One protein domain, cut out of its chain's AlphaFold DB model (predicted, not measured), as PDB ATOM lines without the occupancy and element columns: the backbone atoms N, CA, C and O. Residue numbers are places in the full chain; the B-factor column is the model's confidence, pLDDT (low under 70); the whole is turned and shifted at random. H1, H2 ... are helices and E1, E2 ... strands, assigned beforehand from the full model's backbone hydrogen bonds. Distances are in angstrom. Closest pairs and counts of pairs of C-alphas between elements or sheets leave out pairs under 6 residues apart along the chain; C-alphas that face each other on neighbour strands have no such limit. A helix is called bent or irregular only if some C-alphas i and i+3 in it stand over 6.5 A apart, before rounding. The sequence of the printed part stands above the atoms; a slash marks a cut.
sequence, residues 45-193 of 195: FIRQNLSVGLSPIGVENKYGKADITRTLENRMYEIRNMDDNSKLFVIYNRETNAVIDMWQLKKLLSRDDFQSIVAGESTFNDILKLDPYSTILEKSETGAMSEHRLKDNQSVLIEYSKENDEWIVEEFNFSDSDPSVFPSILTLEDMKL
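Overview. This is residues 45 to 193 of the 195 residues of an uncharacterized protein of Lachnospiraceae bacterium (UniProt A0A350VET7). Two lobes sit side by side, each built on a four-stranded antiparallel sheet, and the sheets open from one another like a loose V, with E4 and E6 near its narrow end. H1 and H2 cover one face of the first sheet, H4 packs on the strongly twisted second sheet, and the short H5 and H6 follow on the first lobe's side. The printed part has 149 residues, with six named helices and eight named strands in the order H1 H2 E1 E2 E3 E4 H3 H4 E5 E6 E7 E8 H5 H6. Each sheet, ordered E1 E2 E3 E4 and E5 E6 E7 E8, is a meander, each strand the antiparallel neighbour of the one before. The class is mixed, helices and strands, and the whole is compact, with a radius of gyration of the C-alphas of 16.0 A and spans of 44 by 31 by 30 A.

Arrangement. H1, residues 45 to 53, and H2, residues 56 to 63, are on the same face of the sheet of E1, residues 68 to 71, E2, 75 to 81, E3, 87 to 93, and E4, 99 to 105. H1 is over E4 at a height of 7.2 A over the sheet; its closest C-alphas to E4 are those of Ser 51 and Val 99, 5.3 A apart. H2 is over E3 at a height of 9.3 A and runs along the strands, at 10 degrees to E3 on the local plane. N 70 and O 77 of the hairpin E1 and E2 are 2.8 A apart, N 78 and O 90 of E2 and E3 2.9 A, and N 89 and O 103 of E3 and E4 2.8 A, within hydrogen-bond range. H3, residues 111 to 114, is close to but not clearly touching H4, residues 124 to 130, with C-alphas 113 and 130 closest at 7.2 A. H4 is on the sheet of E5, residues 137 to 140, E6, 143 to 149, E7, 155 to 163, and E8, 166 to 175; the closest C-alphas of H4 and E8, of Phe 124 and Trp 167, are 5.5 A apart. Here N 137 and O 145 of the hairpin E5 and E6 are 2.8 A apart, N 148 and O 156 of E6 and E7 2.8 A, and N 157 and O 173 of E7 and E8 3.0 A, within hydrogen-bond range. E4 and E6 are only just apart, at 8.5 A. H5, residues 182 to 185, only grazes the first sheet; H6, residues 188 to 191, is not on it. Every O i to N i+4 pair is within range in H2, but 2 of 5 in H1, with 3 of 6 O i to N i+3 pairs, and 2 of 3 in H4; H3, H5 and H6 are too short for such a pair.

Along the chain. H1 begins at C-alpha 45, (150.759, 134.383, 150.459), and spans 14.7 A; it is irregular, only just, with C-alphas 49 and 52 7.0 A apart. E2 spans 20.5 A, E3 19.8 A, E4 17.5 A, E6 21.0 A and E7 25.6 A. E8 spans 25.8 A, bends by 54 degrees at residue 170 and ends at C-alpha 175, (159.159, 130.815, 161.378). H6 ends at C-alpha 191, (153.720, 111.976, 157.075).

Size, cuts and confidence. The two C-alphas farthest apart are those of Glu 73 and Asn 164, 48.6 A. The printed part has no cut and no long link. Mean pLDDT of the printed part is 94.5; residues 51 to 53 are under 70.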
ATOM      1  N   PHE A  45     151.496 133.143 150.641       90.19
ATOM      2  CA  PHE A  45     150.759 134.383 150.459       90.19
ATOM      3  C   PHE A  45     150.507 134.679 148.965       90.19
ATOM      4  O   PHE A  45     149.452 135.204 148.620       90.19
ATOM      5  N   ILE A  46     151.407 134.285 148.052       90.94
ATOM      6  CA  ILE A  46     151.158 134.366 146.602       90.94
ATOM      7  C   ILE A  46     150.088 133.363 146.200       90.94
ATOM      8  O   ILE A  46     149.145 133.727 145.497       90.94
ATOM      9  N   ARG A  47     150.187 132.114 146.671       90.31
ATOM     10  CA  ARG A  47     149.191 131.086 146.349       90.31
ATOM     11  C   ARG A  47     147.785 131.515 146.736       90.31
ATOM     12  O   ARG A  47     146.876 131.356 145.926       90.31
ATOM     13  N   GLN A  48     147.605 132.070 147.933       86.38
ATOM     14  CA  GLN A  48     146.298 132.544 148.387       86.38
ATOM     15  C   GLN A  48     145.692 133.572 147.423       86.38
ATOM     16  O   GLN A  48     144.500 133.511 147.136       86.38
ATOM     17  N   ASN A  49     146.515 134.464 146.864       84.94
ATOM     18  CA  ASN A  49     146.065 135.450 145.882       84.94
ATOM     19  C   ASN A  49     145.719 134.820 144.517       84.94
ATOM     20  O   ASN A  49     144.821 135.303 143.830       84.94
ATOM     21  N   LEU A  50     146.382 133.724 144.129       83.06
ATOM     22  CA  LEU A  50     146.117 132.995 142.877       83.06
ATOM     23  C   LEU A  50     144.953 131.992 142.974       83.06
ATOM     24  O   LEU A  50     144.368 131.617 141.957       83.06
ATOM     25  N   SER A  51     144.614 131.560 144.192       69.31
ATOM     26  CA  SER A  51     143.652 130.489 144.495       69.31
ATOM     27  C   SER A  51     142.283 130.678 143.837       69.31
ATOM     28  O   SER A  51     141.676 129.704 143.394       69.31
ATOM     29  N   VAL A  52     141.833 131.927 143.676       64.88
ATOM     30  CA  VAL A  52     140.534 132.277 143.072       64.88
ATOM     31  C   VAL A  52     140.374 131.722 141.644       64.88
ATOM     32  O   VAL A  52     139.250 131.488 141.203       64.88
ATOM     33  N   GLY A  53     141.474 131.476 140.921       65.88
ATOM     34  CA  GLY A  53     141.459 130.922 139.561       65.88
ATOM     35  C   GLY A  53     141.805 129.433 139.447       65.88
ATOM     36  O   GLY A  53     141.761 128.885 138.344       65.88
ATOM     37  N   LEU A  54     142.175 128.767 140.545       80.19
ATOM     38  CA  LEU A  54     142.696 127.400 140.514       80.19
ATOM     39  C   LEU A  54     141.598 126.375 140.786       80.19
ATOM     40  O   LEU A  54     141.103 126.246 141.904       80.19
ATOM     41  N   SER A  55     141.258 125.603 139.753       80.38
ATOM     42  CA  SER A  55     140.319 124.489 139.872       80.38
ATOM     43  C   SER A  55     141.048 123.154 140.082       80.38
ATOM     44  O   SER A  55     142.121 122.947 139.505       80.38
ATOM     45  N   PRO A  56     140.447 122.199 140.817       87.38
ATOM     46  CA  PRO A  56     140.964 120.833 140.924       87.38
ATOM     47  C   PRO A  56     141.175 120.156 139.564       87.38
ATOM     48  O   PRO A  56     142.147 119.435 139.381       87.38
ATOM     49  N   ILE A  57     140.319 120.459 138.580       90.00
ATOM     50  CA  ILE A  57     140.443 119.950 137.206       90.00
ATOM     51  C   ILE A  57     141.747 120.436 136.559       90.00
ATOM     52  O   ILE A  57     142.422 119.670 135.878       90.00
ATOM     53  N   GLY A  58     142.132 121.698 136.778       91.00
ATOM     54  CA  GLY A  58     143.404 122.230 136.281       91.00
ATOM     55  C   GLY A  58     144.612 121.517 136.890       91.00
ATOM     56  O   GLY A  58     145.563 121.200 136.176       91.00
ATOM     57  N   VAL A  59     144.544 121.212 138.189       94.19
ATOM     58  CA  VAL A  59     145.570 120.425 138.887       94.19
ATOM     59  C   VAL A  59     145.644 119.009 138.315       94.19
ATOM     60  O   VAL A  59     146.734 118.560 137.977       94.19
ATOM     61  N   GLU A  60     144.508 118.327 138.147       95.44
ATOM     62  CA  GLU A  60     144.462 116.970 137.587       95.44
ATOM     63  C   GLU A  60     144.984 116.916 136.148       95.44
ATOM     64  O   GLU A  60     145.766 116.033 135.806       95.44
ATOM     65  N   ASN A  61     144.625 117.889 135.311       94.44
ATOM     66  CA  ASN A  61     145.098 117.946 133.929       94.44
ATOM     67  C   ASN A  61     146.619 118.120 133.830       94.44
ATOM     68  O   ASN A  61     147.223 117.622 132.883       94.44
ATOM     69  N   LYS A  62     147.238 118.846 134.773       94.88
ATOM     70  CA  LYS A  62     148.682 119.118 134.755       94.88
ATOM     71  C   LYS A  62     149.503 118.050 135.474       94.88
ATOM     72  O   LYS A  62     150.581 117.705 135.004       94.88
ATOM     73  N   TYR A  63     149.012 117.553 136.606       96.25
ATOM     74  CA  TYR A  63     149.762 116.685 137.519       96.25
ATOM     75  C   TYR A  63     149.193 115.270 137.641       96.25
ATOM     76  O   TYR A  63     149.724 114.460 138.394       96.25
ATOM     77  N   GLY A  64     148.116 114.961 136.923       96.38
ATOM     78  CA  GLY A  64     147.431 113.679 137.009       96.38
ATOM     79  C   GLY A  64     146.480 113.574 138.202       96.38
ATOM     80  O   GLY A  64     146.297 114.500 139.002       96.38
ATOM     81  N   LYS A  65     145.839 112.410 138.307       96.94
ATOM     82  CA  LYS A  65     144.895 112.090 139.384       96.94
ATOM     83  C   LYS A  65     145.611 111.931 140.718       96.94
ATOM     84  O   LYS A  65     146.750 111.482 140.759       96.94
ATOM     85  N   ALA A  66     144.919 112.279 141.798       98.00
ATOM     86  CA  ALA A  66     145.396 111.997 143.144       98.00
ATOM     87  C   ALA A  66     145.452 110.484 143.403       98.00
ATOM     88  O   ALA A  66     144.524 109.757 143.045       98.00
ATOM     89  N   ASP A  67     146.515 110.033 144.067       98.38
ATOM     90  CA  ASP A  67     146.629 108.662 144.572       98.38
ATOM     91  C   ASP A  67     145.936 108.516 145.927       98.38
ATOM     92  O   ASP A  67     145.357 107.477 146.247       98.38
ATOM     93  N   ILE A  68     146.003 109.573 146.739       98.19
ATOM     94  CA  ILE A  68     145.400 109.640 148.066       98.19
ATOM     95  C   ILE A  68     144.608 110.937 148.159       98.19
ATOM     96  O   ILE A  68     145.126 112.006 147.846       98.19
ATOM     97  N   THR A  69     143.380 110.849 148.662       97.62
ATOM     98  CA  THR A  69     142.550 112.003 149.016       97.62
ATOM     99  C   THR A  69     142.119 111.869 150.469       97.62
ATOM    100  O   THR A  69     141.641 110.814 150.894       97.62
ATOM    101  N   ARG A  70     142.277 112.940 151.244       97.25
ATOM    102  CA  ARG A  70     141.870 113.014 152.648       97.25
ATOM    103  C   ARG A  70     140.940 114.200 152.847       97.25
ATOM    104  O   ARG A  70     141.184 115.292 152.337       97.25
ATOM    105  N   THR A  71     139.880 113.988 153.614       95.75
ATOM    106  CA  THR A  71     138.923 115.035 153.983       95.75
ATOM    107  C   THR A  71     139.057 115.327 155.468       95.75
ATOM    108  O   THR A  71     138.961 114.419 156.292       95.75
ATOM    109  N   LEU A  72     139.272 116.596 155.797       93.75
ATOM    110  CA  LEU A  72     139.313 117.136 157.151       93.75
ATOM    111  C   LEU A  72     138.069 118.005 157.384       93.75
ATOM    112  O   LEU A  72     137.222 118.157 156.503       93.75
ATOM    113  N   GLU A  73     137.938 118.586 158.576       90.88
ATOM    114  CA  GLU A  73     136.763 119.386 158.928       90.88
ATOM    115  C   GLU A  73     136.585 120.605 158.007       90.88
ATOM    116  O   GLU A  73     135.522 120.768 157.410       90.88
ATOM    117  N   ASN A  74     137.633 121.409 157.823       91.31
ATOM    118  CA  ASN A  74     137.611 122.661 157.052       91.31
ATOM    119  C   ASN A  74     138.435 122.612 155.752       91.31
ATOM    120  O   ASN A  74     138.477 123.584 154.993       91.31
ATOM    121  N   ARG A  75     139.118 121.499 155.486       93.31
ATOM    122  CA  ARG A  75     140.050 121.344 154.363       93.31
ATOM    123  C   ARG A  75     139.952 119.949 153.767       93.31
ATOM    124  O   ARG A  75     139.444 119.023 154.390       93.31
ATOM    125  N   MET A  76     140.488 119.791 152.572       95.19
ATOM    126  CA  MET A  76     140.855 118.488 152.027       95.19
ATOM    127  C   MET A  76     142.271 118.578 151.480       95.19
ATOM    128  O   MET A  76     142.723 119.666 151.121       95.19
ATOM    129  N   TYR A  77     142.975 117.458 151.427       97.00
ATOM    130  CA  TYR A  77     144.249 117.404 150.729       97.00
ATOM    131  C   TYR A  77     144.364 116.149 149.885       97.00
ATOM    132  O   TYR A  77     143.752 115.115 150.161       97.00
ATOM    133  N   GLU A  78     145.166 116.269 148.844       97.69
ATOM    134  CA  GLU A  78     145.485 115.206 147.913       97.69
ATOM    135  C   GLU A  78     146.989 114.979 147.878       97.69
ATOM    136  O   GLU A  78     147.761 115.930 148.007       97.69
ATOM    137  N   ILE A  79     147.390 113.731 147.659       98.44
ATOM    138  CA  ILE A  79     148.781 113.332 147.459       98.44
ATOM    139  C   ILE A  79     148.886 112.641 146.104       98.44
ATOM    140  O   ILE A  79     148.090 111.753 145.789       98.44
ATOM    141  N   ARG A  80     149.876 113.056 145.317       98.38
ATOM    142  CA  ARG A  80     150.253 112.469 144.028       98.38
ATOM    143  C   ARG A  80     151.689 111.974 144.092       98.38
ATOM    144  O   ARG A  80     152.574 112.695 144.559       98.38
ATOM    145  N   ASN A  81     151.925 110.765 143.614       97.88
ATOM    146  CA  ASN A  81     153.248 110.236 143.339       97.88
ATOM    147  C   ASN A  81     153.738 110.800 142.011       97.88
ATOM    148  O   ASN A  81     153.079 110.658 140.986       97.88
ATOM    149  N   MET A  82     154.910 111.424 142.042       97.69
ATOM    150  CA  MET A  82     155.551 111.963 140.850       97.69
ATOM    151  C   MET A  82     156.573 110.959 140.304       97.69
ATOM    152  O   MET A  82     157.125 110.152 141.057       97.69
ATOM    153  N   ASP A  83     156.872 111.046 139.007       96.44
ATOM    154  CA  ASP A  83     157.783 110.118 138.316       96.44
ATOM    155  C   ASP A  83     159.207 110.097 138.902       96.44
ATOM    156  O   ASP A  83     159.917 109.098 138.825       96.44
ATOM    157  N   ASP A  84     159.632 111.193 139.532       96.25
ATOM    158  CA  ASP A  84     160.945 111.336 140.171       96.25
ATOM    159  C   ASP A  84     160.974 110.875 141.643       96.25
ATOM    160  O   ASP A  84     161.920 111.177 142.382       96.25
ATOM    161  N   ASN A  85     159.945 110.130 142.060       95.50
ATOM    162  CA  ASN A  85     159.664 109.648 143.415       95.50
ATOM    163  C   ASN A  85     159.296 110.725 144.444       95.50
ATOM    164  O   ASN A  85     159.032 110.381 145.602       95.50
ATOM    165  N   SER A  86     159.224 112.001 144.060       98.00
ATOM    166  CA  SER A  86     158.656 113.023 144.939       98.00
ATOM    167  C   SER A  86     157.151 112.848 145.120       98.00
ATOM    168  O   SER A  86     156.495 111.991 144.513       98.00
ATOM    169  N   LYS A  87     156.606 113.644 146.031       98.25
ATOM    170  CA  LYS A  87     155.189 113.701 146.349       98.25
ATOM    171  C   LYS A  87     154.720 115.124 146.126       98.25
ATOM    172  O   LYS A  87     155.327 116.046 146.666       98.25
ATOM    173  N   LEU A  88     153.650 115.292 145.359       98.25
ATOM    174  CA  LEU A  88     152.932 116.556 145.259       98.25
ATOM    175  C   LEU A  88     151.716 116.507 146.178       98.25
ATOM    176  O   LEU A  88     150.817 115.683 146.002       98.25
ATOM    177  N   PHE A  89     151.686 117.431 147.125       97.88
ATOM    178  CA  PHE A  89     150.565 117.687 148.005       97.88
ATOM    179  C   PHE A  89     149.780 118.880 147.490       97.88
ATOM    180  O   PHE A  89     150.355 119.918 147.162       97.88
ATOM    181  N   VAL A  90     148.460 118.744 147.445       96.88
ATOM    182  CA  VAL A  90     147.564 119.847 147.090       96.88
ATOM    183  C   VAL A  90     146.519 119.981 148.175       96.88
ATOM    184  O   VAL A  90     145.809 119.025 148.474       96.88
ATOM    185  N   ILE A  91     146.449 121.158 148.786       95.44
ATOM    186  CA  ILE A  91     145.510 121.473 149.861       95.44
ATOM    187  C   ILE A  91     144.391 122.309 149.265       95.44
ATOM    188  O   ILE A  91     144.655 123.294 148.579       95.44
ATOM    189  N   TYR A  92     143.149 121.966 149.579       93.31
ATOM    190  CA  TYR A  92     141.967 122.693 149.145       93.31
ATOM    191  C   TYR A  92     141.148 123.167 150.340       93.31
ATOM    192  O   TYR A  92     141.081 122.518 151.391       93.31
ATOM    193  N   ASN A  93     140.470 124.293 150.151       91.94
ATOM    194  CA  ASN A  93     139.374 124.693 151.015       91.94
ATOM    195  C   ASN A  93     138.207 123.729 150.783       91.94
ATOM    196  O   ASN A  93     137.812 123.515 149.640       91.94
ATOM    197  N   ARG A  94     137.644 123.147 151.845       90.69
ATOM    198  CA  ARG A  94     136.585 122.139 151.695       90.69
ATOM    199  C   ARG A  94     135.277 122.714 151.144       90.69
ATOM    200  O   ARG A  94     134.571 122.018 150.424       90.69
ATOM    201  N   GLU A  95     134.939 123.948 151.501       89.94
ATOM    202  CA  GLU A  95     133.665 124.574 151.134       89.94
ATOM    203  C   GLU A  95     133.687 125.096 149.698       89.94
ATOM    204  O   GLU A  95     132.739 124.893 148.944       89.94
ATOM    205  N   THR A  96     134.780 125.755 149.310       89.94
ATOM    206  CA  THR A  96     134.904 126.380 147.985       89.94
ATOM    207  C   THR A  96     135.596 125.489 146.960       89.94
ATOM    208  O   THR A  96     135.558 125.793 145.770       89.94
ATOM    209  N   ASN A  97     136.237 124.404 147.405       89.12
ATOM    210  CA  ASN A  97     137.093 123.529 146.599       89.12
ATOM    211  C   ASN A  97     138.267 124.264 145.916       89.12
ATOM    212  O   ASN A  97     138.851 123.773 144.950       89.12
ATOM    213  N   ALA A  98     138.600 125.463 146.401       89.75
ATOM    214  CA  ALA A  98     139.688 126.271 145.874       89.75
ATOM    215  C   ALA A  98     141.032 125.763 146.407       89.75
ATOM    216  O   ALA A  98     141.145 125.414 147.586       89.75
ATOM    217  N   VAL A  99     142.058 125.747 145.555       91.94
ATOM    218  CA  VAL A  99     143.420 125.346 145.942       91.94
ATOM    219  C   VAL A  99     143.998 126.368 146.921       91.94
ATOM    220  O   VAL A  99     144.204 127.519 146.556       91.94
ATOM    221  N   ILE A 100     144.276 125.957 148.154       91.56
ATOM    222  CA  ILE A 100     144.918 126.768 149.198       91.56
ATOM    223  C   ILE A 100     146.441 126.698 149.086       91.56
ATOM    224  O   ILE A 100     147.104 127.713 149.277       91.56
ATOM    225  N   ASP A 101     146.992 125.511 148.820       94.19
ATOM    226  CA  ASP A 101     148.439 125.295 148.721       94.19
ATOM    227  C   ASP A 101     148.796 124.148 147.770       94.19
ATOM    228  O   ASP A 101     147.988 123.246 147.539       94.19
ATOM    229  N   MET A 102     150.010 124.196 147.220       95.75
ATOM    230  CA  MET A 102     150.601 123.156 146.378       95.75
ATOM    231  C   MET A 102     152.079 123.018 146.716       95.75
ATOM    232  O   MET A 102     152.856 123.937 146.439       95.75
ATOM    233  N   TRP A 103     152.462 121.864 147.257       97.19
ATOM    234  CA  TRP A 103     153.823 121.614 147.711       97.19
ATOM    235  C   TRP A 103     154.350 120.269 147.222       97.19
ATOM    236  O   TRP A 103     153.789 119.221 147.534       97.19
ATOM    237  N   GLN A 104     155.435 120.294 146.460       97.94
ATOM    238  CA  GLN A 104     156.155 119.127 145.979       97.94
ATOM    239  C   GLN A 104     157.449 118.953 146.770       97.94
ATOM    240  O   GLN A 104     158.205 119.906 146.955       97.94
ATOM    241  N   LEU A 105     157.701 117.736 147.252       97.69
ATOM    242  CA  LEU A 105     158.912 117.411 148.000       97.69
ATOM    243  C   LEU A 105     159.285 115.928 147.897       97.69
ATOM    244  O   LEU A 105     158.433 115.066 147.681       97.69
ATOM    245  N   LYS A 106     160.570 115.623 148.107       96.31
ATOM    246  CA  LYS A 106     161.051 114.249 148.366       96.31
ATOM    247  C   LYS A 106     161.108 113.926 149.856       96.31
ATOM    248  O   LYS A 106     160.776 112.818 150.251       96.31
ATOM    249  N   LYS A 107     161.546 114.896 150.658       96.00
ATOM    250  CA  LYS A 107     161.639 114.820 152.116       96.00
ATOM    251  C   LYS A 107     161.326 116.187 152.715       96.00
ATOM    252  O   LYS A 107     161.599 117.202 152.073       96.00
ATOM    253  N   LEU A 108     160.775 116.216 153.921       95.56
ATOM    254  CA  LEU A 108     160.693 117.434 154.716       95.56
ATOM    255  C   LEU A 108     162.092 117.801 155.200       95.56
ATOM    256  O   LEU A 108     162.808 116.961 155.750       95.56
ATOM    257  N   LEU A 109     162.460 119.060 155.001       96.81
ATOM    258  CA  LEU A 109     163.714 119.603 155.501       96.81
ATOM    259  C   LEU A 109     163.591 119.977 156.977       96.81
ATOM    260  O   LEU A 109     162.505 120.162 157.516       96.81
ATOM    261  N   SER A 110     164.720 120.096 157.640       96.88
ATOM    262  CA  SER A 110     164.883 120.637 158.982       96.88
ATOM    263  C   SER A 110     165.732 121.902 158.908       96.88
ATOM    264  O   SER A 110     166.339 122.185 157.876       96.88
ATOM    265  N   ARG A 111     165.822 122.663 160.004       96.19
ATOM    266  CA  ARG A 111     166.759 123.801 160.069       96.19
ATOM    267  C   ARG A 111     168.204 123.364 159.821       96.19
ATOM    268  O   ARG A 111     168.963 124.100 159.200       96.19
ATOM    269  N   ASP A 112     168.549 122.152 160.250       96.94
ATOM    270  CA  ASP A 112     169.898 121.607 160.116       96.94
ATOM    271  C   ASP A 112     170.300 121.366 158.656       96.94
ATOM    272  O   ASP A 112     171.473 121.508 158.319       96.94
ATOM    273  N   ASP A 113     169.336 121.095 157.766       97.19
ATOM    274  CA  ASP A 113     169.611 120.941 156.332       97.19
ATOM    275  C   ASP A 113     170.147 122.242 155.697       97.19
ATOM    276  O   ASP A 113     170.833 122.180 154.682       97.19
ATOM    277  N   PHE A 114     169.889 123.412 156.298       97.06
ATOM    278  CA  PHE A 114     170.341 124.715 155.792       97.06
ATOM    279  C   PHE A 114     171.677 125.179 156.381       97.06
ATOM    280  O   PHE A 114     172.188 126.215 155.965       97.06
ATOM    281  N   GLN A 115     172.289 124.430 157.307       95.62
ATOM    282  CA  GLN A 115     173.544 124.842 157.959       95.62
ATOM    283  C   GLN A 115     174.721 125.008 156.985       95.62
ATOM    284  O   GLN A 115     175.663 125.735 157.287       95.62
ATOM    285  N   SER A 116     174.688 124.333 155.831       95.25
ATOM    286  CA  SER A 116     175.720 124.459 154.797       95.25
ATOM    287  C   SER A 116     175.526 125.659 153.870       95.25
ATOM    288  O   SER A 116     176.374 125.884 153.012       95.25
ATOM    289  N   ILE A 117     174.408 126.380 153.981       98.06
ATOM    290  CA  ILE A 117     174.108 127.536 153.140       98.06
ATOM    291  C   ILE A 117     174.565 128.796 153.869       98.06
ATOM    292  O   ILE A 117     174.119 129.096 154.975       98.06
ATOM    293  N   VAL A 118     175.468 129.532 153.235       97.75
ATOM    294  CA  VAL A 118     176.107 130.727 153.786       97.75
ATOM    295  C   VAL A 118     175.539 131.960 153.090       97.75
ATOM    296  O   VAL A 118     175.646 132.094 151.871       97.75
ATOM    297  N   ALA A 119     174.927 132.857 153.864       97.69
ATOM    298  CA  ALA A 119     174.433 134.134 153.358       97.69
ATOM    299  C   ALA A 119     175.579 134.993 152.789       97.69
ATOM    300  O   ALA A 119     176.663 135.046 153.372       97.69
ATOM    301  N   GLY A 120     175.338 135.642 151.652       97.75
ATOM    302  CA  GLY A 120     176.313 136.410 150.876       97.75
ATOM    303  C   GLY A 120     177.263 135.565 150.017       97.75
ATOM    304  O   GLY A 120     178.052 136.128 149.266       97.75
ATOM    305  N   GLU A 121     177.212 134.231 150.109       97.38
ATOM    306  CA  GLU A 121     178.099 133.334 149.348       97.38
ATOM    307  C   GLU A 121     177.336 132.273 148.551       97.38
ATOM    308  O   GLU A 121     177.697 131.949 147.422       97.38
ATOM    309  N   SER A 122     176.296 131.691 149.145       98.44
ATOM    310  CA  SER A 122     175.516 130.628 148.520       98.44
ATOM    311  C   SER A 122     174.485 131.176 147.547       98.44
ATOM    312  O   SER A 122     173.944 132.265 147.720       98.44
ATOM    313  N   THR A 123     174.164 130.373 146.545       98.31
ATOM    314  CA  THR A 123     173.247 130.739 145.465       98.31
ATOM    315  C   THR A 123     171.913 130.005 145.584       98.31
ATOM    316  O   THR A 123     171.786 128.993 146.279       98.31
ATOM    317  N   PHE A 124     170.914 130.430 144.813       98.06
ATOM    318  CA  PHE A 124     169.684 129.659 144.634       98.06
ATOM    319  C   PHE A 124     169.945 128.244 144.081       98.06
ATOM    320  O   PHE A 124     169.226 127.306 144.416       98.06
ATOM    321  N   ASN A 125     171.013 128.039 143.302       97.88
ATOM    322  CA  ASN A 125     171.396 126.698 142.855       97.88
ATOM    323  C   ASN A 125     171.842 125.801 144.018       97.88
ATOM    324  O   ASN A 125     171.643 124.589 143.959       97.88
ATOM    325  N   ASP A 126     172.422 126.363 145.079       98.12
ATOM    326  CA  ASP A 126     172.752 125.608 146.290       98.12
ATOM    327  C   ASP A 126     171.491 125.239 147.074       98.12
ATOM    328  O   ASP A 126     171.373 124.109 147.547       98.12
ATOM    329  N   ILE A 127     170.497 126.130 147.096       98.19
ATOM    330  CA  ILE A 127     169.162 125.829 147.624       98.19
ATOM    331  C   ILE A 127     168.495 124.702 146.831       98.19
ATOM    332  O   ILE A 127     167.972 123.774 147.438       98.19
ATOM    333  N   LEU A 128     168.572 124.706 145.497       97.56
ATOM    334  CA  LEU A 128     168.012 123.639 144.656       97.56
ATOM    335  C   LEU A 128     168.669 122.268 144.885       97.56
ATOM    336  O   LEU A 128     168.048 121.238 144.624       97.56
ATOM    337  N   LYS A 129     169.907 122.213 145.391       97.19
ATOM    338  CA  LYS A 129     170.532 120.939 145.797       97.19
ATOM    339  C   LYS A 129     169.883 120.365 147.061       97.19
ATOM    340  O   LYS A 129     169.862 119.145 147.216       97.19
ATOM    341  N   LEU A 130     169.361 121.221 147.944       96.25
ATOM    342  CA  LEU A 130     168.647 120.833 149.166       96.25
ATOM    343  C   LEU A 130     167.154 120.590 148.908       96.25
ATOM    344  O   LEU A 130     166.611 119.565 149.322       96.25
ATOM    345  N   ASP A 131     166.512 121.516 148.196       96.88
ATOM    346  CA  ASP A 131     165.101 121.504 147.813       96.88
ATOM    347  C   ASP A 131     164.949 121.679 146.289       96.88
ATOM    348  O   ASP A 131     164.772 122.800 145.800       96.88
ATOM    349  N   PRO A 132     164.991 120.578 145.512       96.75
ATOM    350  CA  PRO A 132     164.946 120.625 144.048       96.75
ATOM    351  C   PRO A 132     163.665 121.208 143.446       96.75
ATOM    352  O   PRO A 132     163.625 121.469 142.245       96.75
ATOM    353  N   TYR A 133     162.612 121.375 144.248       97.00
ATOM    354  CA  TYR A 133     161.314 121.896 143.808       97.00
ATOM    355  C   TYR A 133     161.099 123.345 144.230       97.00
ATOM    356  O   TYR A 133     160.022 123.896 143.991       97.00
ATOM    357  N   SER A 134     162.104 123.960 144.862       96.44
ATOM    358  CA  SER A 134     162.033 125.351 145.279       96.44
ATOM    359  C   SER A 134     161.704 126.259 144.102       96.44
ATOM    360  O   SER A 134     162.198 126.095 142.984       96.44
ATOM    361  N   THR A 135     160.856 127.245 144.369       95.50
ATOM    362  CA  THR A 135     160.523 128.286 143.412       95.50
ATOM    363  C   THR A 135     161.003 129.624 143.938       95.50
ATOM    364  O   THR A 135     160.572 130.075 144.998       95.50
ATOM    365  N   ILE A 136     161.837 130.283 143.138       94.69
ATOM    366  CA  ILE A 136     162.153 131.688 143.327       94.69
ATOM    367  C   ILE A 136     161.023 132.563 142.775       94.69
ATOM    368  O   ILE A 136     160.476 132.309 141.694       94.69
ATOM    369  N   LEU A 137     160.653 133.570 143.555       94.75
ATOM    370  CA  LEU A 137     159.718 134.623 143.202       94.75
ATOM    371  C   LEU A 137     160.476 135.947 143.170       94.75
ATOM    372  O   LEU A 137     160.870 136.466 144.215       94.75
ATOM    373  N   GLU A 138     160.629 136.507 141.978       94.44
ATOM    374  CA  GLU A 138     161.220 137.829 141.796       94.44
ATOM    375  C   GLU A 138     160.260 138.909 142.319       94.44
ATOM    376  O   GLU A 138     159.088 138.969 141.944       94.44
ATOM    377  N   LYS A 139     160.751 139.751 143.234       91.75
ATOM    378  CA  LYS A 139     160.042 140.929 143.763       91.75
ATOM    379  C   LYS A 139     160.392 142.186 142.970       91.75
ATOM    380  O   LYS A 139     159.582 143.106 142.872       91.75
ATOM    381  N   SER A 140     161.615 142.236 142.451       92.62
ATOM    382  CA  SER A 140     162.176 143.309 141.635       92.62
ATOM    383  C   SER A 140     163.310 142.756 140.768       92.62
ATOM    384  O   SER A 140     163.693 141.597 140.903       92.62
ATOM    385  N   GLU A 141     163.904 143.603 139.924       91.56
ATOM    386  CA  GLU A 141     165.073 143.234 139.106       91.56
ATOM    387  C   GLU A 141     166.282 142.760 139.934       91.56
ATOM    388  O   GLU A 141     167.150 142.062 139.413       91.56
ATOM    389  N   THR A 142     166.347 143.139 141.214       95.50
ATOM    390  CA  THR A 142     167.491 142.883 142.101       95.50
ATOM    391  C   THR A 142     167.138 142.090 143.352       95.50
ATOM    392  O   THR A 142     168.037 141.795 144.133       95.50
ATOM    393  N   GLY A 143     165.861 141.771 143.575       97.12
ATOM    394  CA  GLY A 143     165.391 141.141 144.803       97.12
ATOM    395  C   GLY A 143     164.399 140.025 144.523       97.12
ATOM    396  O   GLY A 143     163.473 140.186 143.726       97.12
ATOM    397  N   ALA A 144     164.559 138.906 145.217       97.69
ATOM    398  CA  ALA A 144     163.681 137.751 145.093       97.69
ATOM    399  C   ALA A 144     163.539 137.014 146.426       97.69
ATOM    400  O   ALA A 144     164.253 137.298 147.381       97.69
ATOM    401  N   MET A 145     162.609 136.062 146.497       97.81
ATOM    402  CA  MET A 145     162.484 135.171 147.652       97.81
ATOM    403  C   MET A 145     162.021 133.768 147.278       97.81
ATOM    404  O   MET A 145     161.398 133.565 146.236       97.81
ATOM    405  N   SER A 146     162.238 132.820 148.179       97.81
ATOM    406  CA  SER A 146     161.633 131.489 148.163       97.81
ATOM    407  C   SER A 146     161.125 131.150 149.558       97.81
ATOM    408  O   SER A 146     161.621 131.656 150.563       97.81
ATOM    409  N   GLU A 147     160.111 130.300 149.630       97.94
ATOM    410  CA  GLU A 147     159.615 129.760 150.892       97.94
ATOM    411  C   GLU A 147     159.926 128.264 150.933       97.94
ATOM    412  O   GLU A 147     159.966 127.616 149.890       97.94
ATOM    413  N   HIS A 148     160.151 127.715 152.123       97.44
ATOM    414  CA  HIS A 148     160.390 126.291 152.326       97.44
ATOM    415  C   HIS A 148     159.644 125.791 153.560       97.44
ATOM    416  O   HIS A 148     159.646 126.434 154.614       97.44
ATOM    417  N   ARG A 149     159.020 124.617 153.432       95.56
ATOM    418  CA  ARG A 149     158.321 123.925 154.521       95.56
ATOM    419  C   ARG A 149     159.277 122.984 155.235       95.56
ATOM    420  O   ARG A 149     159.968 122.196 154.588       95.56
ATOM    421  N   LEU A 150     159.290 123.051 156.559       96.25
ATOM    422  CA  LEU A 150     160.184 122.268 157.399       96.25
ATOM    423  C   LEU A 150     159.402 121.269 158.264       96.25
ATOM    424  O   LEU A 150     158.175 121.317 158.372       96.25
ATOM    425  N   LYS A 151     160.133 120.354 158.903       94.19
ATOM    426  CA  LYS A 151     159.631 119.486 159.975       94.19
ATOM    427  C   LYS A 151     159.053 120.326 161.124       94.19
ATOM    428  O   LYS A 151     159.297 121.527 161.230       94.19
ATOM    429  N   ASP A 152     158.246 119.682 161.962       91.56
ATOM    430  CA  ASP A 152     157.658 120.279 163.169       91.56
ATOM    431  C   ASP A 152     156.818 121.544 162.916       91.56
ATOM    432  O   ASP A 152     156.731 122.428 163.764       91.56
ATOM    433  N   ASN A 153     156.165 121.613 161.747       94.25
ATOM    434  CA  ASN A 153     155.318 122.737 161.338       94.25
ATOM    435  C   ASN A 153     156.070 124.079 161.281       94.25
ATOM    436  O   ASN A 153     155.479 125.126 161.519       94.25
ATOM    437  N   GLN A 154     157.361 124.056 160.958       96.56
ATOM    438  CA  GLN A 154     158.159 125.261 160.758       96.56
ATOM    439  C   GLN A 154     158.232 125.635 159.272       96.56
ATOM    440  O   GLN A 154     157.959 124.823 158.383       96.56
ATOM    441  N   SER A 155     158.646 126.864 158.989       97.19
ATOM    442  CA  SER A 155     158.992 127.290 157.635       97.19
ATOM    443  C   SER A 155     160.217 128.195 157.645       97.19
ATOM    444  O   SER A 155     160.627 128.714 158.685       97.19
ATOM    445  N   VAL A 156     160.821 128.376 156.477       97.94
ATOM    446  CA  VAL A 156     161.843 129.398 156.263       97.94
ATOM    447  C   VAL A 156     161.547 130.148 154.982       97.94
ATOM    448  O   VAL A 156     161.223 129.548 153.956       97.94
ATOM    449  N   LEU A 157     161.635 131.466 155.060       98.19
ATOM    450  CA  LEU A 157     161.631 132.342 153.905       98.19
ATOM    451  C   LEU A 157     163.068 132.789 153.660       98.19
ATOM    452  O   LEU A 157     163.725 133.287 154.571       98.19
ATOM    453  N   ILE A 158     163.556 132.570 152.446       98.50
ATOM    454  CA  ILE A 158     164.906 132.945 152.034       98.50
ATOM    455  C   ILE A 158     164.788 134.153 151.120       98.50
ATOM    456  O   ILE A 158     164.041 134.109 150.141       98.50
ATOM    457  N   GLU A 159     165.496 135.221 151.456       98.50
ATOM    458  CA  GLU A 159     165.612 136.424 150.634       98.50
ATOM    459  C   GLU A 159     166.876 136.345 149.779       98.50
ATOM    460  O   GLU A 159     167.902 135.825 150.227       98.50
ATOM    461  N   TYR A 160     166.800 136.872 148.558       98.62
ATOM    462  CA  TYR A 160     167.902 136.856 147.601       98.62
ATOM    463  C   TYR A 160     168.158 138.233 147.005       98.62
ATOM    464  O   TYR A 160     167.217 138.993 146.743       98.62
ATOM    465  N   SER A 161     169.424 138.496 146.699       98.25
ATOM    466  CA  SER A 161     169.873 139.588 145.839       98.25
ATOM    467  C   SER A 161     170.332 139.037 144.486       98.25
ATOM    468  O   SER A 161     170.623 137.847 144.356       98.25
ATOM    469  N   LYS A 162     170.357 139.878 143.447       97.81
ATOM    470  CA  LYS A 162     170.876 139.487 142.128       97.81
ATOM    471  C   LYS A 162     172.296 140.007 141.925       97.81
ATOM    472  O   LYS A 162     172.494 141.220 141.878       97.81
ATOM    473  N   GLU A 163     173.250 139.110 141.699       96.44
ATOM    474  CA  GLU A 163     174.637 139.440 141.357       96.44
ATOM    475  C   GLU A 163     175.112 138.602 140.168       96.44
ATOM    476  O   GLU A 163     174.997 137.383 140.181       96.44
ATOM    477  N   ASN A 164     175.662 139.239 139.128       93.62
ATOM    478  CA  ASN A 164     176.178 138.555 137.928       93.62
ATOM    479  C   ASN A 164     175.191 137.538 137.306       93.62
ATOM    480  O   ASN A 164     175.595 136.459 136.885       93.62
ATOM    481  N   ASP A 165     173.904 137.900 137.253       93.44
ATOM    482  CA  ASP A 165     172.787 137.050 136.806       93.44
ATOM    483  C   ASP A 165     172.494 135.810 137.677       93.44
ATOM    484  O   ASP A 165     171.667 134.975 137.307       93.44
ATOM    485  N   GLU A 166     173.083 135.724 138.868       96.94
ATOM    486  CA  GLU A 166     172.796 134.702 139.873       96.94
ATOM    487  C   GLU A 166     172.029 135.290 141.064       96.94
ATOM    488  O   GLU A 166     172.189 136.454 141.431       96.94
ATOM    489  N   TRP A 167     171.169 134.470 141.669       98.25
ATOM    490  CA  TRP A 167     170.448 134.822 142.887       98.25
ATOM    491  C   TRP A 167     171.259 134.380 144.099       98.25
ATOM    492  O   TRP A 167     171.384 133.176 144.345       98.25
ATOM    493  N   ILE A 168     171.806 135.340 144.835       98.56
ATOM    494  CA  ILE A 168     172.629 135.128 146.026       98.56
ATOM    495  C   ILE A 168     171.728 135.145 147.255       98.56
ATOM    496  O   ILE A 168     170.852 135.994 147.373       98.56
ATOM    497  N   VAL A 169     171.909 134.178 148.150       98.62
ATOM    498  CA  VAL A 169     171.173 134.082 149.413       98.62
ATOM    499  C   VAL A 169     171.613 135.215 150.335       98.62
ATOM    500  O   VAL A 169     172.785 135.289 150.679       98.62
ATOM    501  N   GLU A 170     170.684 136.045 150.796       98.44
ATOM    502  CA  GLU A 170     170.974 137.177 151.692       98.44
ATOM    503  C   GLU A 170     170.568 136.896 153.136       98.44
ATOM    504  O   GLU A 170     171.313 137.169 154.075       98.44
ATOM    505  N   GLU A 171     169.369 136.353 153.333       97.94
ATOM    506  CA  GLU A 171     168.787 136.238 154.666       97.94
ATOM    507  C   GLU A 171     167.879 135.018 154.785       97.94
ATOM    508  O   GLU A 171     167.150 134.663 153.857       97.94
ATOM    509  N   PHE A 172     167.893 134.413 155.975       98.19
ATOM    510  CA  PHE A 172     166.956 133.374 156.382       98.19
ATOM    511  C   PHE A 172     166.002 133.905 157.442       98.19
ATOM    512  O   PHE A 172     166.400 134.215 158.566       98.19
ATOM    513  N   ASN A 173     164.720 133.907 157.115       97.69
ATOM    514  CA  ASN A 173     163.642 134.267 158.017       97.69
ATOM    515  C   ASN A 173     162.910 132.992 158.451       97.69
ATOM    516  O   ASN A 173     161.976 132.531 157.792       97.69
ATOM    517  N   PHE A 174     163.373 132.386 159.546       96.88
ATOM    518  CA  PHE A 174     162.743 131.194 160.114       96.88
ATOM    519  C   PHE A 174     161.462 131.550 160.871       96.88
ATOM    520  O   PHE A 174     161.439 132.472 161.686       96.88
ATOM    521  N   SER A 175     160.419 130.757 160.647       96.50
ATOM    522  CA  SER A 175     159.159 130.815 161.378       96.50
ATOM    523  C   SER A 175     158.936 129.511 162.136       96.50
ATOM    524  O   SER A 175     159.123 128.416 161.599       96.50
ATOM    525  N   ASP A 176     158.475 129.626 163.379       94.50
ATOM    526  CA  ASP A 176     158.042 128.479 164.185       94.50
ATOM    527  C   ASP A 176     156.662 127.948 163.763       94.50
ATOM    528  O   ASP A 176     156.205 126.931 164.281       94.50
ATOM    529  N   SER A 177     155.990 128.630 162.829       94.06
ATOM    530  CA  SER A 177     154.719 128.196 162.262       94.06
ATOM    531  C   SER A 177     154.709 128.346 160.748       94.06
ATOM    532  O   SER A 177     154.833 129.451 160.213       94.06
ATOM    533  N   ASP A 178     154.454 127.240 160.067       92.69
ATOM    534  CA  ASP A 178     154.108 127.214 158.660       92.69
ATOM    535  C   ASP A 178     152.725 127.863 158.449       92.69
ATOM    536  O   ASP A 178     151.737 127.396 159.028       92.69
ATOM    537  N   PRO A 179     152.612 128.921 157.623       89.81
ATOM    538  CA  PRO A 179     151.338 129.590 157.380       89.81
ATOM    539  C   PRO A 179     150.293 128.709 156.679       89.81
ATOM    540  O   PRO A 179     149.094 128.930 156.877       89.81
ATOM    541  N   SER A 180     150.694 127.698 155.897       88.44
ATOM    542  CA  SER A 180     149.736 126.762 155.292       88.44
ATOM    543  C   SER A 180     149.363 125.605 156.217       88.44
ATOM    544  O   SER A 180     148.377 124.908 155.948       88.44
ATOM    545  N   VAL A 181     150.081 125.478 157.340       89.81
ATOM    546  CA  VAL A 181     150.021 124.401 158.336       89.81
ATOM    547  C   VAL A 181     150.207 123.003 157.726       89.81
ATOM    548  O   VAL A 181     149.696 122.015 158.258       89.81
ATOM    549  N   PHE A 182     150.932 122.919 156.606       91.81
ATOM    550  CA  PHE A 182     151.085 121.733 155.767       91.81
ATOM    551  C   PHE A 182     151.538 120.496 156.554       91.81
ATOM    552  O   PHE A 182     150.818 119.497 156.506       91.81
ATOM    553  N   PRO A 183     152.640 120.516 157.332       90.50
ATOM    554  CA  PRO A 183     153.058 119.328 158.069       90.50
ATOM    555  C   PRO A 183     152.027 118.894 159.119       90.50
ATOM    556  O   PRO A 183     151.834 117.704 159.345       90.50
ATOM    557  N   SER A 184     151.337 119.844 159.753       92.12
ATOM    558  CA  SER A 184     150.427 119.542 160.865       92.12
ATOM    559  C   SER A 184     149.081 118.943 160.442       92.12
ATOM    560  O   SER A 184     148.415 118.314 161.263       92.12
ATOM    561  N   ILE A 185     148.670 119.115 159.178       93.62
ATOM    562  CA  ILE A 185     147.396 118.569 158.678       93.62
ATOM    563  C   ILE A 185     147.505 117.120 158.194       93.62
ATOM    564  O   ILE A 185     146.477 116.484 157.953       93.62
ATOM    565  N   LEU A 186     148.722 116.602 158.013       94.62
ATOM    566  CA  LEU A 186     148.932 115.254 157.498       94.62
ATOM    567  C   LEU A 186     148.658 114.208 158.578       94.62
ATOM    568  O   LEU A 186     149.035 114.356 159.741       94.62
ATOM    569  N   THR A 187     148.052 113.091 158.176       95.38
ATOM    570  CA  THR A 187     147.992 111.910 159.043       95.38
ATOM    571  C   THR A 187     149.398 111.362 159.310       95.38
ATOM    572  O   THR A 187     150.321 111.556 158.521       95.38
ATOM    573  N   LEU A 188     149.563 110.599 160.396       94.56
ATOM    574  CA  LEU A 188     150.836 109.929 160.695       94.56
ATOM    575  C   LEU A 188     151.281 108.960 159.587       94.56
ATOM    576  O   LEU A 188     152.475 108.726 159.430       94.56
ATOM    577  N   GLU A 189     150.341 108.360 158.855       96.25
ATOM    578  CA  GLU A 189     150.644 107.485 157.718       96.25
ATOM    579  C   GLU A 189     151.189 108.295 156.540       96.25
ATOM    580  O   GLU A 189     152.248 107.970 156.012       96.25
ATOM    581  N   ASP A 190     150.515 109.391 156.193       96.31
ATOM    582  CA  ASP A 190     150.905 110.243 155.072       96.31
ATOM    583  C   ASP A 190     152.222 110.988 155.366       96.31
ATOM    584  O   ASP A 190     153.058 111.151 154.480       96.31
ATOM    585  N   MET A 191     152.464 111.366 156.626       95.25
ATOM    586  CA  MET A 191     153.720 111.976 157.075       95.25
ATOM    587  C   MET A 191     154.925 111.045 156.859       95.25
ATOM    588  O   MET A 191     155.990 111.494 156.445       95.25
ATOM    589  N   LYS A 192     154.773 109.727 157.057       95.62
ATOM    590  CA  LYS A 192     155.862 108.755 156.822       95.62
ATOM    591  C   LYS A 192     156.321 108.693 155.364       95.62
ATOM    592  O   LYS A 192     157.398 108.168 155.109       95.62
ATOM    593  N   LEU A 193     155.532 109.211 154.421       93.81
ATOM    594  CA  LEU A 193     155.898 109.254 153.003       93.81
ATOM    595  C   LEU A 193     156.981 110.299 152.693       93.81
ATOM    596  O   LEU A 193     157.525 110.275 151.592       93.81
TER     597      LEU A 193